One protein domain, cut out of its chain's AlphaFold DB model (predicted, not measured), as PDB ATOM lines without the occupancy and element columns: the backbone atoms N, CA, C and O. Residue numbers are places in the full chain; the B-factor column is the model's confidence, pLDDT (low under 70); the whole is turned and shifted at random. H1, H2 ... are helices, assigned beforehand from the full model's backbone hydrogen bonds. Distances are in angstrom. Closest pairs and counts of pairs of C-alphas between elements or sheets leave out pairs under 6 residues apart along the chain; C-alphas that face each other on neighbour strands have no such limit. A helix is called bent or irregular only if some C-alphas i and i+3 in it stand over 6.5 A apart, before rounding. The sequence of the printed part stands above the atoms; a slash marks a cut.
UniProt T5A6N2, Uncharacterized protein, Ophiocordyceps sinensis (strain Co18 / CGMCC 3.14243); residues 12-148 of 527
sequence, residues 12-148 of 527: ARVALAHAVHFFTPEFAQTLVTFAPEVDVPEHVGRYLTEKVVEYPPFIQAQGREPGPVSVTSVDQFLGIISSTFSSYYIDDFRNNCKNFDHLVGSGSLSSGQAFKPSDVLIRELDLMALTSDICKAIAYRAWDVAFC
ATOM      1  N   ALA A  12       1.455 -32.732  35.573       82.06
ATOM      2  CA  ALA A  12       2.040 -31.459  35.948       82.06
ATOM      3  C   ALA A  12       1.007 -30.475  36.533       82.06
ATOM      4  O   ALA A  12       1.341 -29.758  37.475       82.06
ATOM      5  N   ARG A  13      -0.261 -30.476  36.085       84.06
ATOM      6  CA  ARG A  13      -1.334 -29.672  36.715       84.06
ATOM      7  C   ARG A  13      -1.730 -30.175  38.106       84.06
ATOM      8  O   ARG A  13      -2.033 -29.352  38.966       84.06
ATOM      9  N   VAL A  14      -1.693 -31.486  38.363       85.25
ATOM     10  CA  VAL A  14      -1.942 -32.037  39.713       85.25
ATOM     11  C   VAL A  14      -0.776 -31.699  40.648       85.25
ATOM     12  O   VAL A  14      -0.999 -31.214  41.755       85.25
ATOM     13  N   ALA A  15       0.469 -31.853  40.184       85.88
ATOM     14  CA  ALA A  15       1.644 -31.403  40.930       85.88
ATOM     15  C   ALA A  15       1.593 -29.887  41.208       85.88
ATOM     16  O   ALA A  15       1.843 -29.465  42.333       85.88
ATOM     17  N   LEU A  16       1.193 -29.056  40.239       87.75
ATOM     18  CA  LEU A  16       1.034 -27.615  40.459       87.75
ATOM     19  C   LEU A  16      -0.034 -27.296  41.520       87.75
ATOM     20  O   LEU A  16       0.186 -26.418  42.352       87.75
ATOM     21  N   ALA A  17      -1.153 -28.029  41.550       88.31
ATOM     22  CA  ALA A  17      -2.180 -27.855  42.580       88.31
ATOM     23  C   ALA A  17      -1.644 -28.127  44.000       88.31
ATOM     24  O   ALA A  17      -1.999 -27.411  44.934       88.31
ATOM     25  N   HIS A  18      -0.730 -29.090  44.166       88.81
ATOM     26  CA  HIS A  18      -0.017 -29.294  45.434       88.81
ATOM     27  C   HIS A  18       1.071 -28.235  45.698       88.81
ATOM     28  O   HIS A  18       1.335 -27.907  46.855       88.81
ATOM     29  N   ALA A  19       1.688 -27.673  44.653       90.06
ATOM     30  CA  ALA A  19       2.697 -26.619  44.778       90.06
ATOM     31  C   ALA A  19       2.111 -25.275  45.256       90.06
ATOM     32  O   ALA A  19       2.804 -24.522  45.938       90.06
ATOM     33  N   VAL A  20       0.835 -24.987  44.967       91.94
ATOM     34  CA  VAL A  20       0.130 -23.753  45.378       91.94
ATOM     35  C   VAL A  20       0.249 -23.448  46.880       91.94
ATOM     36  O   VAL A  20       0.359 -22.284  47.253       91.94
ATOM     37  N   HIS A  21       0.309 -24.460  47.753       91.69
ATOM     38  CA  HIS A  21       0.420 -24.265  49.209       91.69
ATOM     39  C   HIS A  21       1.719 -23.568  49.676       91.69
ATOM     40  O   HIS A  21       1.774 -23.042  50.791       91.69
ATOM     41  N   PHE A  22       2.760 -23.529  48.838       91.62
ATOM     42  CA  PHE A  22       4.025 -22.845  49.138       91.62
ATOM     43  C   PHE A  22       4.020 -21.355  48.760       91.62
ATOM     44  O   PHE A  22       5.001 -20.660  49.019       91.62
ATOM     45  N   PHE A  23       2.922 -20.848  48.192       93.88
ATOM     46  CA  PHE A  23       2.814 -19.493  47.651       93.88
ATOM     47  C   PHE A  23       1.730 -18.644  48.327       93.88
ATOM     48  O   PHE A  23       0.826 -19.163  48.982       93.88
ATOM     49  N   THR A  24       1.815 -17.321  48.170       93.56
ATOM     50  CA  THR A  24       0.742 -16.406  48.584       93.56
ATOM     51  C   THR A  24      -0.523 -16.637  47.740       93.56
ATOM     52  O   THR A  24      -0.408 -16.980  46.558       93.56
ATOM     53  N   PRO A  25      -1.742 -16.465  48.294       93.12
ATOM     54  CA  PRO A  25      -2.990 -16.621  47.538       93.12
ATOM     55  C   PRO A  25      -3.060 -15.746  46.279       93.12
ATOM     56  O   PRO A  25      -3.668 -16.134  45.283       93.12
ATOM     57  N   GLU A  26      -2.430 -14.575  46.317       91.75
ATOM     58  CA  GLU A  26      -2.353 -13.602  45.231       91.75
ATOM     59  C   GLU A  26      -1.440 -14.104  44.104       91.75
ATOM     60  O   GLU A  26      -1.823 -14.058  42.934       91.75
ATOM     61  N   PHE A  27      -0.273 -14.667  44.441       90.81
ATOM     62  CA  PHE A  27       0.610 -15.281  43.448       90.81
ATOM     63  C   PHE A  27      -0.000 -16.559  42.862       90.81
ATOM     64  O   PHE A  27       0.019 -16.755  41.647       90.81
ATOM     65  N   ALA A  28      -0.597 -17.408  43.703       90.44
ATOM     66  CA  ALA A  28      -1.214 -18.665  43.290       90.44
ATOM     67  C   ALA A  28      -2.299 -18.481  42.211       90.44
ATOM     68  O   ALA A  28      -2.421 -19.311  41.309       90.44
ATOM     69  N   GLN A  29      -3.041 -17.367  42.246       89.19
ATOM     70  CA  GLN A  29      -4.027 -17.011  41.218       89.19
ATOM     71  C   GLN A  29      -3.409 -16.775  39.828       89.19
ATOM     72  O   GLN A  29      -4.091 -16.973  38.826       89.19
ATOM     73  N   THR A  30      -2.124 -16.420  39.729       87.62
ATOM     74  CA  THR A  30      -1.431 -16.250  38.434       87.62
ATOM     75  C   THR A  30      -1.110 -17.586  37.748       87.62
ATOM     76  O   THR A  30      -1.034 -17.664  36.518       87.62
ATOM     77  N   LEU A  31      -0.994 -18.666  38.532       86.88
ATOM     78  CA  LEU A  31      -0.554 -19.992  38.085       86.88
ATOM     79  C   LEU A  31      -1.646 -20.789  37.343       86.88
ATOM     80  O   LEU A  31      -1.378 -21.847  36.775       86.88
ATOM     81  N   VAL A  32      -2.887 -20.289  37.308       78.81
ATOM     82  CA  VAL A  32      -4.048 -20.976  36.697       78.81
ATOM     83  C   VAL A  32      -3.918 -21.202  35.185       78.81
ATOM     84  O   VAL A  32      -4.628 -22.035  34.622       78.81
ATOM     85  N   THR A  33      -3.006 -20.476  34.532       76.38
ATOM     86  CA  THR A  33      -2.731 -20.528  33.086       76.38
ATOM     87  C   THR A  33      -1.857 -21.711  32.657       76.38
ATOM     88  O   THR A  33      -1.613 -21.889  31.465       76.38
ATOM     89  N   PHE A  34      -1.381 -22.533  33.596       76.62
ATOM     90  CA  PHE A  34      -0.455 -23.626  33.310       76.62
ATOM     91  C   PHE A  34      -1.077 -24.748  32.459       76.62
ATOM     92  O   PHE A  34      -1.889 -25.551  32.935       76.62
ATOM     93  N   ALA A  35      -0.636 -24.821  31.203       70.94
ATOM     94  CA  ALA A  35      -0.967 -25.863  30.235       70.94
ATOM     95  C   ALA A  35       0.325 -26.429  29.604       70.94
ATOM     96  O   ALA A  35       0.647 -26.101  28.463       70.94
ATOM     97  N   PRO A  36       1.115 -27.228  30.347       67.19
ATOM     98  CA  PRO A  36       2.372 -27.773  29.848       67.19
ATOM     99  C   PRO A  36       2.129 -28.922  28.867       67.19
ATOM    100  O   PRO A  36       1.303 -29.803  29.111       67.19
ATOM    101  N   GLU A  37       2.932 -28.969  27.807       62.53
ATOM    102  CA  GLU A  37       2.971 -30.084  26.850       62.53
ATOM    103  C   GLU A  37       3.704 -31.324  27.405       62.53
ATOM    104  O   GLU A  37       3.651 -32.397  26.807       62.53
ATOM    105  N   VAL A  38       4.400 -31.190  28.546       63.75
ATOM    106  CA  VAL A  38       5.313 -32.207  29.095       63.75
ATOM    107  C   VAL A  38       5.066 -32.454  30.586       63.75
ATOM    108  O   VAL A  38       5.271 -31.574  31.424       63.75
ATOM    109  N   ASP A  39       4.719 -33.696  30.924       73.81
ATOM    110  CA  ASP A  39       4.503 -34.169  32.294       73.81
ATOM    111  C   ASP A  39       5.821 -34.597  32.980       73.81
ATOM    112  O   ASP A  39       6.090 -35.785  33.161       73.81
ATOM    113  N   VAL A  40       6.652 -33.628  33.395       75.12
ATOM    114  CA  VAL A  40       7.791 -33.865  34.314       75.12
ATOM    115  C   VAL A  40       7.978 -32.719  35.328       75.12
ATOM    116  O   VAL A  40       7.760 -31.554  34.979       75.12
ATOM    117  N   PRO A  41       8.462 -32.991  36.560       76.94
ATOM    118  CA  PRO A  41       8.588 -31.971  37.609       76.94
ATOM    119  C   PRO A  41       9.565 -30.834  37.278       76.94
ATOM    120  O   PRO A  41       9.383 -29.721  37.762       76.94
ATOM    121  N   GLU A  42      10.565 -31.058  36.418       80.12
ATOM    122  CA  GLU A  42      11.484 -29.993  35.991       80.12
ATOM    123  C   GLU A  42      10.763 -28.861  35.235       80.12
ATOM    124  O   GLU A  42      11.074 -27.690  35.444       80.12
ATOM    125  N   HIS A  43       9.755 -29.184  34.415       80.62
ATOM    126  CA  HIS A  43       8.982 -28.178  33.679       80.62
ATOM    127  C   HIS A  43       8.060 -27.378  34.609       80.62
ATOM    128  O   HIS A  43       7.930 -26.168  34.438       80.62
ATOM    129  N   VAL A  44       7.504 -28.017  35.648       83.69
ATOM    130  CA  VAL A  44       6.783 -27.320  36.730       83.69
ATOM    131  C   VAL A  44       7.733 -26.374  37.477       83.69
ATOM    132  O   VAL A  44       7.395 -25.216  37.696       83.69
ATOM    133  N   GLY A  45       8.947 -26.825  37.815       86.69
ATOM    134  CA  GLY A  45       9.952 -26.002  38.496       86.69
ATOM    135  C   GLY A  45      10.413 -24.797  37.672       86.69
ATOM    136  O   GLY A  45      10.555 -23.700  38.216       86.69
ATOM    137  N   ARG A  46      10.589 -24.972  36.355       86.62
ATOM    138  CA  ARG A  46      10.932 -23.889  35.421       86.62
ATOM    139  C   ARG A  46       9.803 -22.858  35.318       86.62
ATOM    140  O   ARG A  46      10.052 -21.687  35.585       86.62
ATOM    141  N   TYR A  47       8.567 -23.298  35.073       88.62
ATOM    142  CA  TYR A  47       7.388 -22.423  35.013       88.62
ATOM    143  C   TYR A  47       7.162 -21.637  36.313       88.62
ATOM    144  O   TYR A  47       6.894 -20.437  36.276       88.62
ATOM    145  N   LEU A  48       7.315 -22.285  37.476       90.44
ATOM    146  CA  LEU A  48       7.249 -21.603  38.771       90.44
ATOM    147  C   LEU A  48       8.346 -20.534  38.899       90.44
ATOM    148  O   LEU A  48       8.052 -19.429  39.340       90.44
ATOM    149  N   THR A  49       9.577 -20.830  38.464       92.12
ATOM    150  CA  THR A  49      10.683 -19.854  38.464       92.12
ATOM    151  C   THR A  49      10.345 -18.637  37.606       92.12
ATOM    152  O   THR A  49      10.428 -17.508  38.084       92.12
ATOM    153  N   GLU A  50       9.924 -18.865  36.359       91.06
ATOM    154  CA  GLU A  50       9.536 -17.818  35.408       91.06
ATOM    155  C   GLU A  50       8.433 -16.929  35.994       91.06
ATOM    156  O   GLU A  50       8.572 -15.709  36.027       91.06
ATOM    157  N   LYS A  51       7.370 -17.529  36.549       92.19
ATOM    158  CA  LYS A  51       6.255 -16.779  37.140       92.19
ATOM    159  C   LYS A  51       6.664 -15.980  38.376       92.19
ATOM    160  O   LYS A  51       6.225 -14.842  38.498       92.19
ATOM    161  N   VAL A  52       7.511 -16.520  39.261       90.81
ATOM    162  CA  VAL A  52       8.031 -15.768  40.421       90.81
ATOM    163  C   VAL A  52       8.839 -14.554  39.954       90.81
ATOM    164  O   VAL A  52       8.620 -13.455  40.456       90.81
ATOM    165  N   VAL A  53       9.725 -14.726  38.969       88.44
ATOM    166  CA  VAL A  53      10.576 -13.641  38.448       88.44
ATOM    167  C   VAL A  53       9.764 -12.567  37.714       88.44
ATOM    168  O   VAL A  53      10.076 -11.385  37.839       88.44
ATOM    169  N   GLU A  54       8.694 -12.942  37.011       89.62
ATOM    170  CA  GLU A  54       7.752 -12.011  36.370       89.62
ATOM    171  C   GLU A  54       6.814 -11.278  37.352       89.62
ATOM    172  O   GLU A  54       6.150 -10.312  36.965       89.62
ATOM    173  N   TYR A  55       6.701 -11.723  38.608       89.62
ATOM    174  CA  TYR A  55       5.664 -11.238  39.519       89.62
ATOM    175  C   TYR A  55       5.927  -9.785  39.963       89.62
ATOM    176  O   TYR A  55       6.950  -9.513  40.598       89.62
ATOM    177  N   PRO A  56       5.018  -8.815  39.713       86.69
ATOM    178  CA  PRO A  56       5.317  -7.405  39.970       86.69
ATOM    179  C   PRO A  56       5.692  -7.060  41.425       86.69
ATOM    180  O   PRO A  56       6.576  -6.223  41.599       86.69
ATOM    181  N   PRO A  57       5.114  -7.682  42.476       84.69
ATOM    182  CA  PRO A  57       5.586  -7.513  43.856       84.69
ATOM    183  C   PRO A  57       6.991  -8.071  44.134       84.69
ATOM    184  O   PRO A  57       7.690  -7.531  44.988       84.69
ATOM    185  N   PHE A  58       7.428  -9.115  43.423       83.06
ATOM    186  CA  PHE A  58       8.792  -9.655  43.514       83.06
ATOM    187  C   PHE A  58       9.787  -8.691  42.853       83.06
ATOM    188  O   PHE A  58      10.758  -8.276  43.482       83.06
ATOM    189  N   ILE A  59       9.476  -8.225  41.636       85.75
ATOM    190  CA  ILE A  59      10.254  -7.202  40.911       85.75
ATOM    191  C   ILE A  59      10.334  -5.892  41.716       85.75
ATOM    192  O   ILE A  59      11.385  -5.266  41.789       85.75
ATOM    193  N   GLN A  60       9.253  -5.468  42.377       84.56
ATOM    194  CA  GLN A  60       9.280  -4.272  43.229       84.56
ATOM    195  C   GLN A  60      10.153  -4.451  44.478       84.56
ATOM    196  O   GLN A  60      10.824  -3.502  44.883       84.56
ATOM    197  N   ALA A  61      10.180  -5.650  45.069       81.81
ATOM    198  CA  ALA A  61      11.004  -5.952  46.237       81.81
ATOM    199  C   ALA A  61      12.505  -6.100  45.907       81.81
ATOM    200  O   ALA A  61      13.341  -5.921  46.791       81.81
ATOM    201  N   GLN A  62      12.854  -6.358  44.641       81.81
ATOM    202  CA  GLN A  62      14.231  -6.277  44.129       81.81
ATOM    203  C   GLN A  62      14.785  -4.839  44.107       81.81
ATOM    204  O   GLN A  62      15.998  -4.648  44.175       81.81
ATOM    205  N   GLY A  63      13.911  -3.828  44.058       81.06
ATOM    206  CA  GLY A  63      14.277  -2.420  43.900       81.06
ATOM    207  C   GLY A  63      14.095  -1.915  42.464       81.06
ATOM    208  O   GLY A  63      13.779  -2.669  41.550       81.06
ATOM    209  N   ARG A  64      14.242  -0.598  42.264       66.69
ATOM    210  CA  ARG A  64      14.003   0.062  40.961       66.69
ATOM    211  C   ARG A  64      15.263   0.343  40.139       66.69
ATOM    212  O   ARG A  64      15.138   0.833  39.019       66.69
ATOM    213  N   GLU A  65      16.453   0.098  40.680       68.31
ATOM    214  CA  GLU A  65      17.701   0.382  39.967       68.31
ATOM    215  C   GLU A  65      18.106  -0.803  39.075       68.31
ATOM    216  O   GLU A  65      18.054  -1.948  39.529       68.31
ATOM    217  N   PRO A  66      18.507  -0.570  37.811       58.03
ATOM    218  CA  PRO A  66      18.897  -1.637  36.897       58.03
ATOM    219  C   PRO A  66      20.278  -2.200  37.269       58.03
ATOM    220  O   PRO A  66      21.312  -1.724  36.800       58.03
ATOM    221  N   GLY A  67      20.294  -3.240  38.104       71.69
ATOM    222  CA  GLY A  67      21.503  -3.956  38.510       71.69
ATOM    223  C   GLY A  67      21.197  -5.277  39.229       71.69
ATOM    224  O   GLY A  67      20.048  -5.531  39.587       71.69
ATOM    225  N   PRO A  68      22.206  -6.143  39.438       72.69
ATOM    226  CA  PRO A  68      22.033  -7.387  40.183       72.69
ATOM    227  C   PRO A  68      21.764  -7.099  41.666       72.69
ATOM    228  O   PRO A  68      22.514  -6.372  42.323       72.69
ATOM    229  N   VAL A  69      20.700  -7.692  42.211       80.94
ATOM    230  CA  VAL A  69      20.294  -7.492  43.607       80.94
ATOM    231  C   VAL A  69      21.256  -8.226  44.536       80.94
ATOM    232  O   VAL A  69      21.175  -9.439  44.707       80.94
ATOM    233  N   SER A  70      22.159  -7.483  45.174       83.75
ATOM    234  CA  SER A  70      23.066  -8.040  46.178       83.75
ATOM    235  C   SER A  70      22.300  -8.401  47.454       83.75
ATOM    236  O   SER A  70      21.907  -7.528  48.238       83.75
ATOM    237  N   VAL A  71      22.066  -9.698  47.658       89.31
ATOM    238  CA  VAL A  71      21.396 -10.240  48.844       89.31
ATOM    239  C   VAL A  71      22.447 -10.559  49.905       89.31
ATOM    240  O   VAL A  71      23.289 -11.432  49.736       89.31
ATOM    241  N   THR A  72      22.433  -9.820  51.011       90.19
ATOM    242  CA  THR A  72      23.513  -9.832  52.016       90.19
ATOM    243  C   THR A  72      23.202 -10.653  53.269       90.19
ATOM    244  O   THR A  72      24.089 -10.869  54.096       90.19
ATOM    245  N   SER A  73      21.949 -11.087  53.438       93.62
ATOM    246  CA  SER A  73      21.480 -11.845  54.604       93.62
ATOM    247  C   SER A  73      20.196 -12.626  54.316       93.62
ATOM    248  O   SER A  73      19.431 -12.280  53.413       93.62
ATOM    249  N   VAL A  74      19.922 -13.640  55.141       93.50
ATOM    250  CA  VAL A  74      18.668 -14.412  55.129       93.50
ATOM    251  C   VAL A  74      17.454 -13.504  55.309       93.50
ATOM    252  O   VAL A  74      16.460 -13.674  54.615       93.50
ATOM    253  N   ASP A  75      17.505 -12.525  56.213       95.19
ATOM    254  CA  ASP A  75      16.343 -11.671  56.479       95.19
ATOM    255  C   ASP A  75      16.085 -10.661  55.344       95.19
ATOM    256  O   ASP A  75      14.926 -10.360  55.064       95.19
ATOM    257  N   GLN A  76      17.123 -10.224  54.611       93.44
ATOM    258  CA  GLN A  76      16.947  -9.489  53.349       93.44
ATOM    259  C   GLN A  76      16.324 -10.389  52.270       93.44
ATOM    260  O   GLN A  76      15.376  -9.972  51.607       93.44
ATOM    261  N   PHE A  77      16.815 -11.626  52.115       93.62
ATOM    262  CA  PHE A  77      16.257 -12.596  51.167       93.62
ATOM    263  C   PHE A  77      14.771 -12.865  51.436       93.62
ATOM    264  O   PHE A  77      13.938 -12.721  50.543       93.62
ATOM    265  N   LEU A  78      14.429 -13.189  52.686       94.12
ATOM    266  CA  LEU A  78      13.052 -13.429  53.109       94.12
ATOM    267  C   LEU A  78      12.172 -12.193  52.911       94.12
ATOM    268  O   LEU A  78      11.025 -12.346  52.507       94.12
ATOM    269  N   GLY A  79      12.705 -10.984  53.116       93.88
ATOM    270  CA  GLY A  79      12.021  -9.740  52.759       93.88
ATOM    271  C   GLY A  79      11.622  -9.700  51.279       93.88
ATOM    272  O   GLY A  79      10.441  -9.524  50.983       93.88
ATOM    273  N   ILE A  80      12.573  -9.951  50.369       90.94
ATOM    274  CA  ILE A  80      12.346  -9.963  48.910       90.94
ATOM    275  C   ILE A  80      11.287 -11.005  48.518       90.94
ATOM    276  O   ILE A  80      10.370 -10.698  47.757       90.94
ATOM    277  N   ILE A  81      11.384 -12.228  49.052       92.44
ATOM    278  CA  ILE A  81      10.513 -13.336  48.631       92.44
ATOM    279  C   ILE A  81       9.150 -13.384  49.357       92.44
ATOM    280  O   ILE A  81       8.233 -14.066  48.894       92.44
ATOM    281  N   SER A  82       8.976 -12.644  50.462       93.69
ATOM    282  CA  SER A  82       7.757 -12.670  51.300       93.69
ATOM    283  C   SER A  82       6.459 -12.266  50.591       93.69
ATOM    284  O   SER A  82       5.379 -12.663  51.017       93.69
ATOM    285  N   SER A  83       6.544 -11.512  49.492       91.44
ATOM    286  CA  SER A  83       5.391 -11.136  48.662       91.44
ATOM    287  C   SER A  83       4.798 -12.309  47.867       91.44
ATOM    288  O   SER A  83       3.668 -12.230  47.379       91.44
ATOM    289  N   THR A  84       5.572 -13.386  47.712       92.62
ATOM    290  CA  THR A  84       5.340 -14.446  46.722       92.62
ATOM    291  C   THR A  84       5.180 -15.824  47.363       92.62
ATOM    292  O   THR A  84       4.335 -16.607  46.933       92.62
ATOM    293  N   PHE A  85       5.948 -16.125  48.414       94.25
ATOM    294  CA  PHE A  85       5.898 -17.408  49.124       94.25
ATOM    295  C   PHE A  85       5.024 -17.331  50.383       94.25
ATOM    296  O   PHE A  85       4.956 -16.293  51.040       94.25
ATOM    297  N   SER A  86       4.346 -18.427  50.734       94.00
ATOM    298  CA  SER A  86       3.447 -18.461  51.896       94.00
ATOM    299  C   SER A  86       4.219 -18.290  53.211       94.00
ATOM    300  O   SER A  86       5.359 -18.737  53.340       94.00
ATOM    301  N   SER A  87       3.594 -17.681  54.225       92.38
ATOM    302  CA  SER A  87       4.214 -17.481  55.550       92.38
ATOM    303  C   SER A  87       4.719 -18.789  56.171       92.38
ATOM    304  O   SER A  87       5.805 -18.821  56.739       92.38
ATOM    305  N   TYR A  88       3.983 -19.884  55.967       90.94
ATOM    306  CA  TYR A  88       4.386 -21.251  56.306       90.94
ATOM    307  C   TYR A  88       5.752 -21.639  55.708       90.94
ATOM    308  O   TYR A  88       6.609 -22.137  56.436       90.94
ATOM    309  N   TYR A  89       5.993 -21.353  54.422       89.88
ATOM    310  CA  TYR A  89       7.294 -21.587  53.789       89.88
ATOM    311  C   TYR A  89       8.379 -20.628  54.311       89.88
ATOM    312  O   TYR A  89       9.500 -21.052  54.584       89.88
ATOM    313  N   ILE A  90       8.050 -19.344  54.489       93.06
ATOM    314  CA  ILE A  90       8.974 -18.311  54.988       93.06
ATOM    315  C   ILE A  90       9.495 -18.645  56.396       93.06
ATOM    316  O   ILE A  90      10.698 -18.536  56.653       93.06
ATOM    317  N   ASP A  91       8.617 -19.071  57.305       91.44
ATOM    318  CA  ASP A  91       8.992 -19.404  58.681       91.44
ATOM    319  C   ASP A  91       9.742 -20.740  58.780       91.44
ATOM    320  O   ASP A  91      10.702 -20.838  59.551       91.44
ATOM    321  N   ASP A  92       9.387 -21.745  57.973       87.00
ATOM    322  CA  ASP A  92      10.174 -22.979  57.828       87.00
ATOM    323  C   ASP A  92      11.593 -22.670  57.314       87.00
ATOM    324  O   ASP A  92      12.589 -23.045  57.945       87.00
ATOM    325  N   PHE A  93      11.705 -21.868  56.248       89.56
ATOM    326  CA  PHE A  93      12.990 -21.446  55.690       89.56
ATOM    327  C   PHE A  93      13.860 -20.735  56.724       89.56
ATOM    328  O   PHE A  93      14.997 -21.141  56.983       89.56
ATOM    329  N   ARG A  94      13.290 -19.734  57.404       93.88
ATOM    330  CA  ARG A  94      13.937 -19.025  58.511       93.88
ATOM    331  C   ARG A  94      14.407 -19.978  59.612       93.88
ATOM    332  O   ARG A  94      15.471 -19.761  60.193       93.88
ATOM    333  N   ASN A  95      13.637 -21.017  59.927       89.62
ATOM    334  CA  ASN A  95      13.990 -21.971  60.974       89.62
ATOM    335  C   ASN A  95      15.106 -22.935  60.548       89.62
ATOM    336  O   ASN A  95      16.001 -23.183  61.357       89.62
ATOM    337  N   ASN A  96      15.161 -23.395  59.294       85.56
ATOM    338  CA  ASN A  96      16.305 -24.196  58.845       85.56
ATOM    339  C   ASN A  96      17.586 -23.387  58.618       85.56
ATOM    340  O   ASN A  96      18.662 -23.930  58.869       85.56
ATOM    341  N   CYS A  97      17.515 -22.093  58.287       90.50
ATOM    342  CA  CYS A  97      18.693 -21.220  58.360       90.50
ATOM    343  C   CYS A  97      19.264 -21.165  59.790       90.50
ATOM    344  O   CYS A  97      20.455 -21.415  59.976       90.50
ATOM    345  N   LYS A  98      18.419 -20.966  60.817       89.75
ATOM    346  CA  LYS A  98      18.850 -21.023  62.232       89.75
ATOM    347  C   LYS A  98      19.438 -22.391  62.606       89.75
ATOM    348  O   LYS A  98      20.457 -22.451  63.293       89.75
ATOM    349  N   ASN A  99      18.821 -23.487  62.153       83.25
ATOM    350  CA  ASN A  99      19.321 -24.845  62.402       83.25
ATOM    351  C   ASN A  99      20.701 -25.063  61.756       83.25
ATOM    352  O   ASN A  99      21.586 -25.636  62.389       83.25
ATOM    353  N   PHE A 100      20.913 -24.574  60.530       83.56
ATOM    354  CA  PHE A 100      22.212 -24.603  59.851       83.56
ATOM    355  C   PHE A 100      23.270 -23.799  60.609       83.56
ATOM    356  O   PHE A 100      24.338 -24.336  60.904       83.56
ATOM    357  N   ASP A 101      22.958 -22.561  60.996       88.75
ATOM    358  CA  ASP A 101      23.870 -21.694  61.750       88.75
ATOM    359  C   ASP A 101      24.309 -22.340  63.072       88.75
ATOM    360  O   ASP A 101      25.495 -22.335  63.412       88.75
ATOM    361  N   HIS A 102      23.371 -22.982  63.775       81.00
ATOM    362  CA  HIS A 102      23.642 -23.753  64.988       81.00
ATOM    363  C   HIS A 102      24.513 -25.000  64.726       81.00
ATOM    364  O   HIS A 102      25.416 -25.297  65.508       81.00
ATOM    365  N   LEU A 103      24.277 -25.736  63.631       75.94
ATOM    366  CA  LEU A 103      25.030 -26.952  63.284       75.94
ATOM    367  C   LEU A 103      26.461 -26.668  62.792       75.94
ATOM    368  O   LEU A 103      27.385 -27.426  63.103       75.94
ATOM    369  N   VAL A 104      26.668 -25.589  62.032       78.31
ATOM    370  CA  VAL A 104      28.006 -25.147  61.597       78.31
ATOM    371  C   VAL A 104      28.774 -24.547  62.777       78.31
ATOM    372  O   VAL A 104      29.959 -24.857  62.955       78.31
ATOM    373  N   GLY A 105      28.082 -23.725  63.574       80.12
ATOM    374  CA  GLY A 105      28.632 -22.806  64.567       80.12
ATOM    375  C   GLY A 105      29.024 -21.459  63.947       80.12
ATOM    376  O   GLY A 105      29.611 -21.412  62.864       80.12
ATOM    377  N   SER A 106      28.741 -20.354  64.644       73.81
ATOM    378  CA  SER A 106      29.063 -18.995  64.184       73.81
ATOM    379  C   SER A 106      30.567 -18.818  63.935       73.81
ATOM    380  O   SER A 106      31.390 -18.920  64.849       73.81
ATOM    381  N   GLY A 107      30.939 -18.542  62.684       59.50
ATOM    382  CA  GLY A 107      32.336 -18.431  62.268       59.50
ATOM    383  C   GLY A 107      32.967 -17.103  62.686       59.50
ATOM    384  O   GLY A 107      32.749 -16.083  62.037       59.50
ATOM    385  N   SER A 108      33.807 -17.114  63.725       48.41
ATOM    386  CA  SER A 108      34.592 -15.932  64.113       48.41
ATOM    387  C   SER A 108      35.726 -15.658  63.109       48.41
ATOM    388  O   SER A 108      36.744 -16.362  63.063       48.41
ATOM    389  N   LEU A 109      35.528 -14.636  62.272       55.72
ATOM    390  CA  LEU A 109      36.529 -14.085  61.356       55.72
ATOM    391  C   LEU A 109      37.394 -13.025  62.064       55.72
ATOM    392  O   LEU A 109      37.033 -12.507  63.116       55.72
ATOM    393  N   SER A 110      38.563 -12.695  61.499       50.47
ATOM    394  CA  SER A 110      39.559 -11.807  62.146       50.47
ATOM    395  C   SER A 110      39.055 -10.392  62.450       50.47
ATOM    396  O   SER A 110      39.683  -9.692  63.232       50.47
ATOM    397  N   SER A 111      37.988  -9.958  61.781       55.25
ATOM    398  CA  SER A 111      37.490  -8.581  61.736       55.25
ATOM    399  C   SER A 111      36.433  -8.260  62.802       55.25
ATOM    400  O   SER A 111      35.760  -7.239  62.702       55.25
ATOM    401  N   GLY A 112      36.239  -9.122  63.806       65.62
ATOM    402  CA  GLY A 112      35.348  -8.873  64.951       65.62
ATOM    403  C   GLY A 112      33.846  -9.022  64.674       65.62
ATOM    404  O   GLY A 112      33.093  -9.316  65.598       65.62
ATOM    405  N   GLN A 113      33.400  -8.905  63.420       71.25
ATOM    406  CA  GLN A 113      32.030  -9.227  63.014       71.25
ATOM    407  C   GLN A 113      31.860 -10.737  62.788       71.25
ATOM    408  O   GLN A 113      32.527 -11.340  61.944       71.25
ATOM    409  N   ALA A 114      30.937 -11.346  63.535       76.06
ATOM    410  CA  ALA A 114      30.502 -12.722  63.326       76.06
ATOM    411  C   ALA A 114      29.345 -12.750  62.316       76.06
ATOM    412  O   ALA A 114      28.247 -12.284  62.613       76.06
ATOM    413  N   PHE A 115      29.589 -13.313  61.134       83.06
ATOM    414  CA  PHE A 115      28.550 -13.553  60.130       83.06
ATOM    415  C   PHE A 115      27.876 -14.906  60.378       83.06
ATOM    416  O   PHE A 115      28.544 -15.872  60.767       83.06
ATOM    417  N   LYS A 116      26.567 -14.997  60.118       91.81
ATOM    418  CA  LYS A 116      25.879 -16.289  60.092       91.81
ATOM    419  C   LYS A 116      26.355 -17.096  58.872       91.81
ATOM    420  O   LYS A 116      26.440 -16.528  57.780       91.81
ATOM    421  N   PRO A 117      26.652 -18.399  59.008       88.81
ATOM    422  CA  PRO A 117      26.883 -19.294  57.872       88.81
ATOM    423  C   PRO A 117      25.789 -19.221  56.793       88.81
ATOM    424  O   PRO A 117      26.107 -19.249  55.606       88.81
ATOM    425  N   SER A 118      24.526 -19.065  57.199       90.56
ATOM    426  CA  SER A 118      23.370 -18.859  56.324       90.56
ATOM    427  C   SER A 118      23.444 -17.549  55.530       90.56
ATOM    428  O   SER A 118      23.300 -17.576  54.313       90.56
ATOM    429  N   ASP A 119      23.749 -16.420  56.180       91.81
ATOM    430  CA  ASP A 119      23.905 -15.113  55.520       91.81
ATOM    431  C   ASP A 119      25.048 -15.131  54.485       91.81
ATOM    432  O   ASP A 119      24.917 -14.555  53.408       91.81
ATOM    433  N   VAL A 120      26.155 -15.832  54.774       86.88
ATOM    434  CA  VAL A 120      27.253 -16.019  53.806       86.88
ATOM    435  C   VAL A 120      26.786 -16.840  52.606       86.88
ATOM    436  O   VAL A 120      27.011 -16.426  51.476       86.88
ATOM    437  N   LEU A 121      26.120 -17.974  52.832       84.12
ATOM    438  CA  LEU A 121      25.621 -18.839  51.760       84.12
ATOM    439  C   LEU A 121      24.638 -18.112  50.829       84.12
ATOM    440  O   LEU A 121      24.771 -18.210  49.615       84.12
ATOM    441  N   ILE A 122      23.698 -17.352  51.398       87.38
ATOM    442  CA  ILE A 122      22.729 -16.531  50.653       87.38
ATOM    443  C   ILE A 122      23.423 -15.476  49.779       87.38
ATOM    444  O   ILE A 122      22.896 -15.135  48.730       87.38
ATOM    445  N   ARG A 123      24.601 -14.980  50.180       84.88
ATOM    446  CA  ARG A 123      25.368 -13.974  49.427       84.88
ATOM    447  C   ARG A 123      26.230 -14.562  48.305       84.88
ATOM    448  O   ARG A 123      26.483 -13.881  47.318       84.88
ATOM    449  N   GLU A 124      26.720 -15.794  48.451       83.19
ATOM    450  CA  GLU A 124      27.471 -16.473  47.378       83.19
ATOM    451  C   GLU A 124      26.545 -17.079  46.299       83.19
ATOM    452  O   GLU A 124      27.024 -17.488  45.241       83.19
ATOM    453  N   LEU A 125      25.232 -17.149  46.554       77.44
ATOM    454  CA  LEU A 125      24.208 -17.576  45.602       77.44
ATOM    455  C   LEU A 125      23.494 -16.353  45.011       77.44
ATOM    456  O   LEU A 125      22.988 -15.509  45.743       77.44
ATOM    457  N   ASP A 126      23.406 -16.275  43.683       79.81
ATOM    458  CA  ASP A 126      22.598 -15.245  43.023       79.81
ATOM    459  C   ASP A 126      21.097 -15.414  43.337       79.81
ATOM    460  O   ASP A 126      20.600 -16.539  43.460       79.81
ATOM    461  N   LEU A 127      20.364 -14.296  43.415       85.06
ATOM    462  CA  LEU A 127      18.933 -14.277  43.727       85.06
ATOM    463  C   LEU A 127      18.113 -15.135  42.749       85.06
ATOM    464  O   LEU A 127      17.244 -15.887  43.189       85.06
ATOM    465  N   MET A 128      18.393 -15.071  41.444       85.81
ATOM    466  CA  MET A 128      17.642 -15.834  40.441       85.81
ATOM    467  C   MET A 128      17.966 -17.327  40.526       85.81
ATOM    468  O   MET A 128      17.061 -18.158  40.437       85.81
ATOM    469  N   ALA A 129      19.235 -17.683  40.762       81.69
ATOM    470  CA  ALA A 129      19.642 -19.072  40.982       81.69
ATOM    471  C   ALA A 129      18.935 -19.673  42.212       81.69
ATOM    472  O   ALA A 129      18.293 -20.724  42.105       81.69
ATOM    473  N   LEU A 130      18.975 -18.952  43.338       87.19
ATOM    474  CA  LEU A 130      18.346 -19.305  44.611       87.19
ATOM    475  C   LEU A 130      16.820 -19.457  44.483       87.19
ATOM    476  O   LEU A 130      16.259 -20.460  44.929       87.19
ATOM    477  N   THR A 131      16.147 -18.518  43.812       89.56
ATOM    478  CA  THR A 131      14.715 -18.623  43.497       89.56
ATOM    479  C   THR A 131      14.413 -19.817  42.589       89.56
ATOM    480  O   THR A 131      13.427 -20.520  42.832       89.56
ATOM    481  N   SER A 132      15.262 -20.108  41.594       88.69
ATOM    482  CA  SER A 132      15.062 -21.262  40.708       88.69
ATOM    483  C   SER A 132      15.138 -22.591  41.458       88.69
ATOM    484  O   SER A 132      14.310 -23.474  41.236       88.69
ATOM    485  N   ASP A 133      16.085 -22.738  42.385       85.56
ATOM    486  CA  ASP A 133      16.292 -23.996  43.104       85.56
ATOM    487  C   ASP A 133      15.209 -24.235  44.164       85.56
ATOM    488  O   ASP A 133      14.775 -25.374  44.357       85.56
ATOM    489  N   ILE A 134      14.666 -23.165  44.751       91.12
ATOM    490  CA  ILE A 134      13.448 -23.217  45.569       91.12
ATOM    491  C   ILE A 134      12.244 -23.680  44.734       91.12
ATOM    492  O   ILE A 134      11.541 -24.611  45.133       91.12
ATOM    493  N   CYS A 135      12.026 -23.093  43.552       92.75
ATOM    494  CA  CYS A 135      10.908 -23.457  42.674       92.75
ATOM    495  C   CYS A 135      11.012 -24.905  42.165       92.75
ATOM    496  O   CYS A 135      10.013 -25.629  42.153       92.75
ATOM    497  N   LYS A 136      12.222 -25.372  41.824       86.50
ATOM    498  CA  LYS A 136      12.500 -26.786  41.509       86.50
ATOM    499  C   LYS A 136      12.196 -27.692  42.705       86.50
ATOM    500  O   LYS A 136      11.504 -28.692  42.532       86.50
ATOM    501  N   ALA A 137      12.669 -27.362  43.908       83.94
ATOM    502  CA  ALA A 137      12.440 -28.181  45.100       83.94
ATOM    503  C   ALA A 137      10.945 -28.304  45.447       83.94
ATOM    504  O   ALA A 137      10.468 -29.406  45.725       83.94
ATOM    505  N   ILE A 138      10.191 -27.203  45.347       89.88
ATOM    506  CA  ILE A 138       8.728 -27.190  45.492       89.88
ATOM    507  C   ILE A 138       8.071 -28.090  44.439       89.88
ATOM    508  O   ILE A 138       7.256 -28.940  44.794       89.88
ATOM    509  N   ALA A 139       8.456 -27.970  43.165       87.50
ATOM    510  CA  ALA A 139       7.915 -28.793  42.085       87.50
ATOM    511  C   ALA A 139       8.182 -30.297  42.281       87.50
ATOM    512  O   ALA A 139       7.260 -31.104  42.158       87.50
ATOM    513  N   TYR A 140       9.410 -30.684  42.645       84.06
ATOM    514  CA  TYR A 140       9.750 -32.077  42.956       84.06
ATOM    515  C   TYR A 140       8.982 -32.604  44.173       84.06
ATOM    516  O   TYR A 140       8.462 -33.717  44.124       84.06
ATOM    517  N   ARG A 141       8.849 -31.811  45.245       84.56
ATOM    518  CA  ARG A 141       8.066 -32.193  46.431       84.56
ATOM    519  C   ARG A 141       6.583 -32.365  46.104       84.56
ATOM    520  O   ARG A 141       5.967 -33.323  46.561       84.56
ATOM    521  N   ALA A 142       6.009 -31.450  45.333       87.31
ATOM    522  CA  ALA A 142       4.607 -31.499  44.949       87.31
ATOM    523  C   ALA A 142       4.310 -32.681  44.007       87.31
ATOM    524  O   ALA A 142       3.250 -33.297  44.104       87.31
ATOM    525  N   TRP A 143       5.280 -33.064  43.168       87.69
ATOM    526  CA  TRP A 143       5.236 -34.283  42.361       87.69
ATOM    527  C   TRP A 143       5.338 -35.563  43.205       87.69
ATOM    528  O   TRP A 143       4.568 -36.498  42.988       87.69
ATOM    529  N   ASP A 144       6.238 -35.598  44.197       82.19
ATOM    530  CA  ASP A 144       6.325 -36.687  45.185       82.19
ATOM    531  C   ASP A 144       4.970 -36.853  45.909       82.19
ATOM    532  O   ASP A 144       4.455 -37.963  45.990       82.19
ATOM    533  N   VAL A 145       4.338 -35.764  46.367       82.50
ATOM    534  CA  VAL A 145       3.020 -35.809  47.042       82.50
ATOM    535  C   VAL A 145       1.894 -36.285  46.113       82.50
ATOM    536  O   VAL A 145       1.025 -37.033  46.554       82.50
ATOM    537  N   ALA A 146       1.904 -35.875  44.842       84.00
ATOM    538  CA  ALA A 146       0.869 -36.231  43.874       84.00
ATOM    539  C   ALA A 146       0.948 -37.694  43.387       84.00
ATOM    540  O   ALA A 146      -0.087 -38.303  43.118       84.00
ATOM    541  N   PHE A 147       2.160 -38.252  43.242       83.75
ATOM    542  CA  PHE A 147       2.375 -39.496  42.484       83.75
ATOM    543  C   PHE A 147       3.211 -40.574  43.185       83.75
ATOM    544  O   PHE A 147       3.133 -41.744  42.799       83.75
ATOM    545  N   CYS A 148       3.991 -40.240  44.215       81.56
ATOM    546  CA  CYS A 148       4.664 -41.251  45.025       81.56
ATOM    547  C   CYS A 148       3.725 -41.684  46.155       81.56
ATOM    548  O   CYS A 148       3.512 -40.945  47.114       81.56
TER     549      CYS A 148
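AT A GLANCE: This is residues 12 to 148 of the 527 residues of an uncharacterized protein of Ophiocordyceps sinensis (strain Co18 / CGMCC 3.14243) (UniProt T5A6N2). Two groups of helices stand end to end: in one, the long helix H8 crosses H3 and H1, with H2 at the edge; in the other, H5 sits among H4, H6 and H7. The loop of residues 105 to 116 reaches out from the second group to one end of the longest axis. The printed part has 137 residues with eight named helices, H1 to H8 in order, and no named strand: all helix, with mostly crossed packing. It is compact, with a radius of gyration of the C-alphas of 16.3 A and spans of 54 by 38 by 23 A.

IN THESE COORDINATES: Find C-alpha 12 at (2.040, -31.459, 35.948), where H1 begins and runs to residue 22. H2, residues 25 to 33, is only just irregular, with C-alphas 30 and 33 7.0 A apart. Next come H3, residues 41 to 54, 20.0 A long; H4, residues 56 to 62; H5, residues 74 to 81; H6, residues 87 to 104, 25.7 A; and H7, residues 117 to 124. H8, residues 127 to 147, 30.2 A, ends at C-alpha 147, (2.375, -39.496, 42.484).

HOW THE PARTS SIT: Look first at H3, which touches H8 at a steep tilt of 42 degrees, closest at C-alphas 45 and 136, 4.0 A. H1 touches H8, closest at C-alphas 15 and 143, 4.8 A. H2 and H3 only just touch, with 3 pairs within 8 A, the closest C-alphas 31 and 51 at 7.6 A. H5 forms helical hairpins with H4, C-alphas 61 and 80 closest at 5.0 A, and with H6, C-alphas 78 and 90 closest at 6.6 A. H7 touches H5, closest at C-alphas 74 and 119, 5.3 A. H5 and H8 are near each other; H6 and H8 are apart. Every O i to N i+4 pair is within hydrogen-bond range in H3 to H8, but 5 of 7 in H1 and 1 of 5 in H2, where 2 of 6 O i to N i+3 pairs are.

THE WHOLE: The farthest C-alphas, Glu 37 and Gly 112, are 54.3 A apart. The printed part has no cut; the links H4 to H5 and H6 to H7 are long. Look for pLDDT under 70 at residues 36 to 38, 64 to 66 and 107 to 112.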